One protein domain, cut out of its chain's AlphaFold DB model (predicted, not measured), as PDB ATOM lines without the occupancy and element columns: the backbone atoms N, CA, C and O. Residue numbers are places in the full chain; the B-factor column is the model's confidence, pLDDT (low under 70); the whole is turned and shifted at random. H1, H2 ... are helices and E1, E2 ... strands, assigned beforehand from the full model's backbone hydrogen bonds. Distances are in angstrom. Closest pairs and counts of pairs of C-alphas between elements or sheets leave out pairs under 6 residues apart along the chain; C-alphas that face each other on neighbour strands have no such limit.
ATOM      1  N   THR A   2     163.206 149.205 169.935       66.75
ATOM      2  CA  THR A   2     164.170 148.118 170.153       66.75
ATOM      3  C   THR A   2     163.807 146.908 169.289       66.75
ATOM      4  O   THR A   2     162.670 146.451 169.304       66.75
ATOM      5  N   ASN A   3     164.764 146.349 168.544       79.00
ATOM      6  CA  ASN A   3     164.602 145.071 167.832       79.00
ATOM      7  C   ASN A   3     164.733 143.882 168.805       79.00
ATOM      8  O   ASN A   3     165.438 142.916 168.530       79.00
ATOM      9  N   SER A   4     164.111 143.980 169.983       91.12
ATOM     10  CA  SER A   4     164.130 142.921 170.991       91.12
ATOM     11  C   SER A   4     162.979 141.937 170.794       91.12
ATOM     12  O   SER A   4     161.979 142.244 170.138       91.12
ATOM     13  N   VAL A   5     163.117 140.755 171.378       95.12
ATOM     14  CA  VAL A   5     162.034 139.772 171.495       95.12
ATOM     15  C   VAL A   5     160.948 140.341 172.432       95.12
ATOM     16  O   VAL A   5     161.304 141.043 173.383       95.12
ATOM     17  N   PRO A   6     159.643 140.127 172.162       95.50
ATOM     18  CA  PRO A   6     158.573 140.578 173.055       95.50
ATOM     19  C   PRO A   6     158.650 139.902 174.425       95.50
ATOM     20  O   PRO A   6     159.125 138.770 174.538       95.50
ATOM     21  N   ASP A   7     158.129 140.578 175.446       95.94
ATOM     22  CA  ASP A   7     158.028 140.010 176.788       95.94
ATOM     23  C   ASP A   7     157.246 138.684 176.778       95.94
ATOM     24  O   ASP A   7     156.266 138.540 176.040       95.94
ATOM     25  N   ARG A   8     157.724 137.702 177.551       96.81
ATOM     26  CA  ARG A   8     157.188 136.328 177.664       96.81
ATOM     27  C   ARG A   8     157.021 135.545 176.353       96.81
ATOM     28  O   ARG A   8     156.504 134.434 176.361       96.81
ATOM     29  N   TRP A   9     157.501 136.044 175.211       97.50
ATOM     30  CA  TRP A   9     157.324 135.374 173.911       97.50
ATOM     31  C   TRP A   9     157.937 133.964 173.869       97.50
ATOM     32  O   TRP A   9     157.442 133.089 173.156       97.50
ATOM     33  N   LEU A  10     159.007 133.732 174.633       97.00
ATOM     34  CA  LEU A  10     159.681 132.433 174.739       97.00
ATOM     35  C   LEU A  10     158.937 131.420 175.626       97.00
ATOM     36  O   LEU A  10     159.250 130.238 175.555       97.00
ATOM     37  N   GLU A  11     157.954 131.855 176.416       97.62
ATOM     38  CA  GLU A  11     157.173 130.988 177.315       97.62
ATOM     39  C   GLU A  11     156.040 130.250 176.587       97.62
ATOM     40  O   GLU A  11     155.487 129.285 177.110       97.62
ATOM     41  N   TYR A  12     155.693 130.691 175.375       97.12
ATOM     42  CA  TYR A  12     154.605 130.126 174.584       97.12
ATOM     43  C   TYR A  12     155.125 129.293 173.412       97.12
ATOM     44  O   TYR A  12     156.088 129.669 172.729       97.12
ATOM     45  N   ASN A  13     154.419 128.202 173.119       96.25
ATOM     46  CA  ASN A  13     154.614 127.426 171.896       96.25
ATOM     47  C   ASN A  13     154.381 128.294 170.647       96.25
ATOM     48  O   ASN A  13     153.661 129.292 170.686       96.25
ATOM     49  N   ALA A  14     155.004 127.914 169.530       97.38
ATOM     50  CA  ALA A  14     154.876 128.635 168.264       97.38
ATOM     51  C   ALA A  14     153.420 128.693 167.775       97.38
ATOM     52  O   ALA A  14     152.923 129.761 167.424       97.38
ATOM     53  N   PHE A  15     152.734 127.557 167.816       97.12
ATOM     54  CA  PHE A  15     151.356 127.392 167.372       97.12
ATOM     55  C   PHE A  15     150.652 126.315 168.200       97.12
ATOM     56  O   PHE A  15     151.305 125.458 168.798       97.12
ATOM     57  N   GLY A  16     149.325 126.409 168.270       95.62
ATOM     58  CA  GLY A  16     148.459 125.367 168.820       95.62
ATOM     59  C   GLY A  16     147.895 124.457 167.730       95.62
ATOM     60  O   GLY A  16     148.371 124.456 166.595       95.62
ATOM     61  N   ASP A  17     146.839 123.723 168.071       95.12
ATOM     62  CA  ASP A  17     146.072 122.927 167.113       95.12
ATOM     63  C   ASP A  17     145.005 123.765 166.396       95.12
ATOM     64  O   ASP A  17     144.571 124.820 166.873       95.12
ATOM     65  N   VAL A  18     144.532 123.264 165.252       95.69
ATOM     66  CA  VAL A  18     143.358 123.832 164.580       95.69
ATOM     67  C   VAL A  18     142.142 123.680 165.491       95.69
ATOM     68  O   VAL A  18     141.818 122.578 165.942       95.69
ATOM     69  N   ILE A  19     141.433 124.783 165.735       96.06
ATOM     70  CA  ILE A  19     140.239 124.784 166.582       96.06
ATOM     71  C   ILE A  19     139.199 123.844 165.965       96.06
ATOM     72  O   ILE A  19     138.771 124.032 164.821       96.06
ATOM     73  N   LYS A  20     138.783 122.837 166.740       97.38
ATOM     74  CA  LYS A  20     137.859 121.781 166.309       97.38
ATOM     75  C   LYS A  20     136.607 122.371 165.653       97.38
ATOM     76  O   LYS A  20     135.941 123.226 166.226       97.38
ATOM     77  N   GLY A  21     136.277 121.872 164.462       97.81
ATOM     78  CA  GLY A  21     135.118 122.331 163.690       97.81
ATOM     79  C   GLY A  21     135.351 123.622 162.897       97.81
ATOM     80  O   GLY A  21     134.416 124.126 162.284       97.81
ATOM     81  N   THR A  22     136.579 124.149 162.870       96.75
ATOM     82  CA  THR A  22     136.940 125.358 162.117       96.75
ATOM     83  C   THR A  22     138.187 125.130 161.254       96.75
ATOM     84  O   THR A  22     138.764 124.045 161.243       96.75
ATOM     85  N   LYS A  23     138.617 126.174 160.533       95.56
ATOM     86  CA  LYS A  23     139.932 126.252 159.869       95.56
ATOM     87  C   LYS A  23     140.851 127.284 160.541       95.56
ATOM     88  O   LYS A  23     141.745 127.823 159.895       95.56
ATOM     89  N   ILE A  24     140.581 127.613 161.805       96.56
ATOM     90  CA  ILE A  24     141.295 128.647 162.556       96.56
ATOM     91  C   ILE A  24     142.440 127.994 163.326       96.56
ATOM     92  O   ILE A  24     142.224 127.075 164.116       96.56
ATOM     93  N   LEU A  25     143.647 128.503 163.100       96.69
ATOM     94  CA  LEU A  25     144.870 128.136 163.803       96.69
ATOM     95  C   LEU A  25     145.351 129.348 164.603       96.69
ATOM     96  O   LEU A  25     145.549 130.419 164.033       96.69
ATOM     97  N   ALA A  26     145.566 129.168 165.905       97.44
ATOM     98  CA  ALA A  26     146.186 130.184 166.747       97.44
ATOM     99  C   ALA A  26     147.702 129.963 166.828       97.44
ATOM    100  O   ALA A  26     148.169 128.844 167.057       97.44
ATOM    101  N   PHE A  27     148.470 131.038 166.672       97.94
ATOM    102  CA  PHE A  27     149.926 131.036 166.781       97.94
ATOM    103  C   PHE A  27     150.423 132.357 167.373       97.94
ATOM    104  O   PHE A  27     149.766 133.391 167.239       97.94
ATOM    105  N   LYS A  28     151.568 132.329 168.066       98.06
ATOM    106  CA  LYS A  28     152.209 133.562 168.556       98.06
ATOM    107  C   LYS A  28     152.804 134.337 167.385       98.06
ATOM    108  O   LYS A  28     153.035 133.769 166.329       98.06
ATOM    109  N   VAL A  29     153.101 135.623 167.549       97.62
ATOM    110  CA  VAL A  29     153.634 136.418 166.431       97.62
ATOM    111  C   VAL A  29     154.974 135.849 165.915       97.62
ATOM    112  O   VAL A  29     155.888 135.656 166.726       97.62
ATOM    113  N   PRO A  30     155.129 135.570 164.606       97.19
ATOM    114  CA  PRO A  30     156.429 135.242 164.035       97.19
ATOM    115  C   PRO A  30     157.336 136.477 164.046       97.19
ATOM    116  O   PRO A  30     156.887 137.608 163.861       97.19
ATOM    117  N   LEU A  31     158.631 136.266 164.259       96.88
ATOM    118  CA  LEU A  31     159.625 137.333 164.321       96.88
ATOM    119  C   LEU A  31     160.480 137.328 163.052       96.88
ATOM    120  O   LEU A  31     160.963 136.281 162.631       96.88
ATOM    121  N   LYS A  32     160.723 138.501 162.463       95.38
ATOM    122  CA  LYS A  32     161.703 138.661 161.382       95.38
ATOM    123  C   LYS A  32     163.103 138.292 161.855       95.38
ATOM    124  O   LYS A  32     163.439 138.458 163.033       95.38
ATOM    125  N   ASP A  33     163.953 137.885 160.918       93.06
ATOM    126  CA  ASP A  33     165.302 137.392 161.214       93.06
ATOM    127  C   ASP A  33     166.137 138.376 162.037       93.06
ATOM    128  O   ASP A  33     166.872 137.973 162.936       93.06
ATOM    129  N   ALA A  34     165.971 139.683 161.813       92.62
ATOM    130  CA  ALA A  34     166.665 140.714 162.584       92.62
ATOM    131  C   ALA A  34     166.390 140.645 164.101       92.62
ATOM    132  O   ALA A  34     167.261 141.022 164.882       92.62
ATOM    133  N   ILE A  35     165.212 140.159 164.514       94.12
ATOM    134  CA  ILE A  35     164.838 139.961 165.923       94.12
ATOM    135  C   ILE A  35     165.184 138.529 166.364       94.12
ATOM    136  O   ILE A  35     165.754 138.327 167.436       94.12
ATOM    137  N   ALA A  36     164.882 137.530 165.529       93.69
ATOM    138  CA  ALA A  36     165.051 136.115 165.863       93.69
ATOM    139  C   ALA A  36     166.514 135.630 165.854       93.69
ATOM    140  O   ALA A  36     166.820 134.613 166.474       93.69
ATOM    141  N   ARG A  37     167.444 136.337 165.191       91.19
ATOM    142  CA  ARG A  37     168.855 135.913 165.048       91.19
ATOM    143  C   ARG A  37     169.593 135.695 166.369       91.19
ATOM    144  O   ARG A  37     170.533 134.908 166.401       91.19
ATOM    145  N   ASN A  38     169.163 136.367 167.436       87.06
ATOM    146  CA  ASN A  38     169.759 136.240 168.768       87.06
ATOM    147  C   ASN A  38     169.174 135.066 169.577       87.06
ATOM    148  O   ASN A  38     169.642 134.799 170.679       87.06
ATOM    149  N   LEU A  39     168.161 134.371 169.050       93.50
ATOM    150  CA  LEU A  39     167.564 133.186 169.664       93.50
ATOM    151  C   LEU A  39     168.269 131.906 169.210       93.50
ATOM    152  O   LEU A  39     168.785 131.830 168.083       93.50
ATOM    153  N   GLN A  40     168.210 130.877 170.062       95.00
ATOM    154  CA  GLN A  40     168.625 129.525 169.695       95.00
ATOM    155  C   GLN A  40     167.798 129.029 168.502       95.00
ATOM    156  O   GLN A  40     166.599 129.314 168.459       95.00
ATOM    157  N   PRO A  41     168.378 128.270 167.550       93.50
ATOM    158  CA  PRO A  41     167.659 127.805 166.363       93.50
ATOM    159  C   PRO A  41     166.326 127.116 166.676       93.50
ATOM    160  O   PRO A  41     165.330 127.392 166.019       93.50
ATOM    161  N   THR A  42     166.281 126.306 167.735       92.62
ATOM    162  CA  THR A  42     165.079 125.587 168.195       92.62
ATOM    163  C   THR A  42     163.986 126.489 168.770       92.62
ATOM    164  O   THR A  42     162.840 126.070 168.876       92.62
ATOM    165  N   GLN A  43     164.319 127.723 169.146       94.81
ATOM    166  CA  GLN A  43     163.383 128.713 169.687       94.81
ATOM    167  C   GLN A  43     162.902 129.706 168.623       94.81
ATOM    168  O   GLN A  43     162.029 130.532 168.900       94.81
ATOM    169  N   ARG A  44     163.491 129.680 167.421       96.19
ATOM    170  CA  ARG A  44     163.134 130.612 166.352       96.19
ATOM    171  C   ARG A  44     161.779 130.245 165.776       96.19
ATOM    172  O   ARG A  44     161.509 129.098 165.443       96.19
ATOM    173  N   PHE A  45     160.959 131.267 165.605       97.62
ATOM    174  CA  PHE A  45     159.709 131.168 164.880       97.62
ATOM    175  C   PHE A  45     159.588 132.403 163.993       97.62
ATOM    176  O   PHE A  45     159.331 133.504 164.480       97.62
ATOM    177  N   THR A  46     159.880 132.215 162.710       96.81
ATOM    178  CA  THR A  46     159.885 133.254 161.674       96.81
ATOM    179  C   THR A  46     158.683 133.087 160.747       96.81
ATOM    180  O   THR A  46     157.972 132.083 160.812       96.81
ATOM    181  N   THR A  47     158.436 134.060 159.869       95.25
ATOM    182  CA  THR A  47     157.383 133.945 158.843       95.25
ATOM    183  C   THR A  47     157.647 132.772 157.898       95.25
ATOM    184  O   THR A  47     156.713 132.054 157.556       95.25
ATOM    185  N   THR A  48     158.912 132.511 157.555       94.81
ATOM    186  CA  THR A  48     159.319 131.319 156.793       94.81
ATOM    187  C   THR A  48     158.953 130.035 157.533       94.81
ATOM    188  O   THR A  48     158.273 129.188 156.966       94.81
ATOM    189  N   ALA A  49     159.304 129.927 158.821       96.19
ATOM    190  CA  ALA A  49     158.984 128.745 159.623       96.19
ATOM    191  C   ALA A  49     157.464 128.503 159.732       96.19
ATOM    192  O   ALA A  49     157.015 127.358 159.715       96.19
ATOM    193  N   LEU A  50     156.659 129.571 159.811       95.94
ATOM    194  CA  LEU A  50     155.196 129.474 159.782       95.94
ATOM    195  C   LEU A  50     154.690 128.895 158.450       95.94
ATOM    196  O   LEU A  50     153.841 128.005 158.461       95.94
ATOM    197  N   LEU A  51     155.192 129.384 157.314       94.00
ATOM    198  CA  LEU A  51     154.752 128.933 155.988       94.00
ATOM    199  C   LEU A  51     155.232 127.515 155.656       94.00
ATOM    200  O   LEU A  51     154.515 126.779 154.985       94.00
ATOM    201  N   GLU A  52     156.401 127.112 156.151       95.75
ATOM    202  CA  GLU A  52     156.896 125.734 156.042       95.75
ATOM    203  C   GLU A  52     156.041 124.758 156.858       95.75
ATOM    204  O   GLU A  52     155.698 123.681 156.372       95.75
ATOM    205  N   ALA A  53     155.653 125.143 158.080       94.88
ATOM    206  CA  ALA A  53     154.780 124.330 158.925       94.88
ATOM    207  C   ALA A  53     153.342 124.251 158.379       94.88
ATOM    208  O   ALA A  53     152.681 123.220 158.507       94.88
ATOM    209  N   PHE A  54     152.855 125.329 157.753       95.19
ATOM    210  CA  PHE A  54     151.488 125.438 157.240       95.19
ATOM    211  C   PHE A  54     151.465 125.938 155.784       95.19
ATOM    212  O   PHE A  54     150.987 127.043 155.512       95.19
ATOM    213  N   PRO A  55     151.885 125.107 154.809       94.56
ATOM    214  CA  PRO A  55     152.024 125.508 153.400       94.56
ATOM    215  C   PRO A  55     150.697 125.860 152.709       94.56
ATOM    216  O   PRO A  55     150.673 126.401 151.605       94.56
ATOM    217  N   HIS A  56     149.566 125.547 153.343       92.50
ATOM    218  CA  HIS A  56     148.226 125.846 152.839       92.50
ATOM    219  C   HIS A  56     147.540 127.006 153.572       92.50
ATOM    220  O   HIS A  56     146.348 127.233 153.351       92.50
ATOM    221  N   LEU A  57     148.259 127.747 154.424       93.75
ATOM    222  CA  LEU A  57     147.742 128.949 155.077       93.75
ATOM    223  C   LEU A  57     147.348 129.996 154.019       93.75
ATOM    224  O   LEU A  57     148.119 130.295 153.108       93.75
ATOM    225  N   LYS A  58     146.118 130.519 154.103       94.06
ATOM    226  CA  LYS A  58     145.558 131.448 153.099       94.06
ATOM    227  C   LYS A  58     145.375 132.872 153.604       94.06
ATOM    228  O   LYS A  58     145.564 133.807 152.838       94.06
ATOM    229  N   TYR A  59     144.991 133.023 154.866       95.69
ATOM    230  CA  TYR A  59     144.671 134.311 155.468       95.69
ATOM    231  C   TYR A  59     145.318 134.406 156.844       95.69
ATOM    232  O   TYR A  59     145.352 133.421 157.583       95.69
ATOM    233  N   ILE A  60     145.807 135.597 157.180       95.31
ATOM    234  CA  ILE A  60     146.359 135.933 158.491       95.31
ATOM    235  C   ILE A  60     145.570 137.123 159.027       95.31
ATOM    236  O   ILE A  60     145.392 138.119 158.329       95.31
ATOM    237  N   ILE A  61     145.111 137.007 160.270       96.75
ATOM    238  CA  ILE A  61     144.518 138.109 161.024       96.75
ATOM    239  C   ILE A  61     145.543 138.508 162.086       96.75
ATOM    240  O   ILE A  61     145.749 137.779 163.054       96.75
ATOM    241  N   ASP A  62     146.214 139.638 161.875       96.94
ATOM    242  CA  ASP A  62     147.197 140.185 162.814       96.94
ATOM    243  C   ASP A  62     146.512 141.117 163.820       96.94
ATOM    244  O   ASP A  62     145.866 142.095 163.444       96.94
ATOM    245  N   LEU A  63     146.660 140.801 165.107       97.69
ATOM    246  CA  LEU A  63     146.051 141.523 166.227       97.69
ATOM    247  C   LEU A  63     147.085 142.272 167.085       97.69
ATOM    248  O   LEU A  63     146.774 142.718 168.186       97.69
ATOM    249  N   THR A  64     148.331 142.395 166.623       95.75
ATOM    250  CA  THR A  64     149.443 142.906 167.443       95.75
ATOM    251  C   THR A  64     149.494 144.430 167.574       95.75
ATOM    252  O   THR A  64     150.253 144.938 168.400       95.75
ATOM    253  N   ASN A  65     148.700 145.166 166.786       96.25
ATOM    254  CA  ASN A  65     148.696 146.635 166.727       96.25
ATOM    255  C   ASN A  65     150.112 147.242 166.587       96.25
ATOM    256  O   ASN A  65     150.458 148.249 167.208       96.25
ATOM    257  N   THR A  66     150.980 146.596 165.804       93.50
ATOM    258  CA  THR A  66     152.332 147.082 165.523       93.50
ATOM    259  C   THR A  66     152.878 146.486 164.228       93.50
ATOM    260  O   THR A  66     152.568 145.358 163.875       93.50
TER     261      THR A  66
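This is residues 2 to 66 of the 73 residues of the protein "Putative tyrosine-protein phosphatase 1" of Trachymyrmex cornetzi (UniProt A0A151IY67). This is a little-regular, mostly loop-built domain: the hairpin E1 and E2 makes one end of the long axis, short helix H1 lies towards the other end, and H2 lies between along that axis, to one side. The 65 printed residues run E1, E2, H1, H2; the two-stranded sheet is antiparallel and the class mixed, with 18 residues in named elements. It is elongated, 38 by 24 by 20 A, and only just compact, close to loose, with a radius of gyration of the C-alphas of 12.4 A.

Find C-alpha 15 at (151.356, 127.392, 167.372), where E1, residues 15 to 18, begins its 9.2 A. E2 is residues 25 to 27, 6.5 A. H1 is residues 33 to 36, 4.8 A. H2, residues 47 to 53, runs 10.0 A to C-alpha 53 at (154.780, 124.330, 158.925).

Look at hairpin E1 and E2: their directions differ by 171 degrees, and N 16 and O 26 are 3.0 A apart, within hydrogen-bond range. H2 is apart from E1, E2 and H1; H1 is apart from E1. In H2 every O i to N i+4 pair is within range; H1 is too short for one.

The farthest C-alphas, Thr 2 and Gly 21, are 39.4 A apart. The printed part has no cut, and no link between named elements is long. Residue 2 alone has pLDDT under 70.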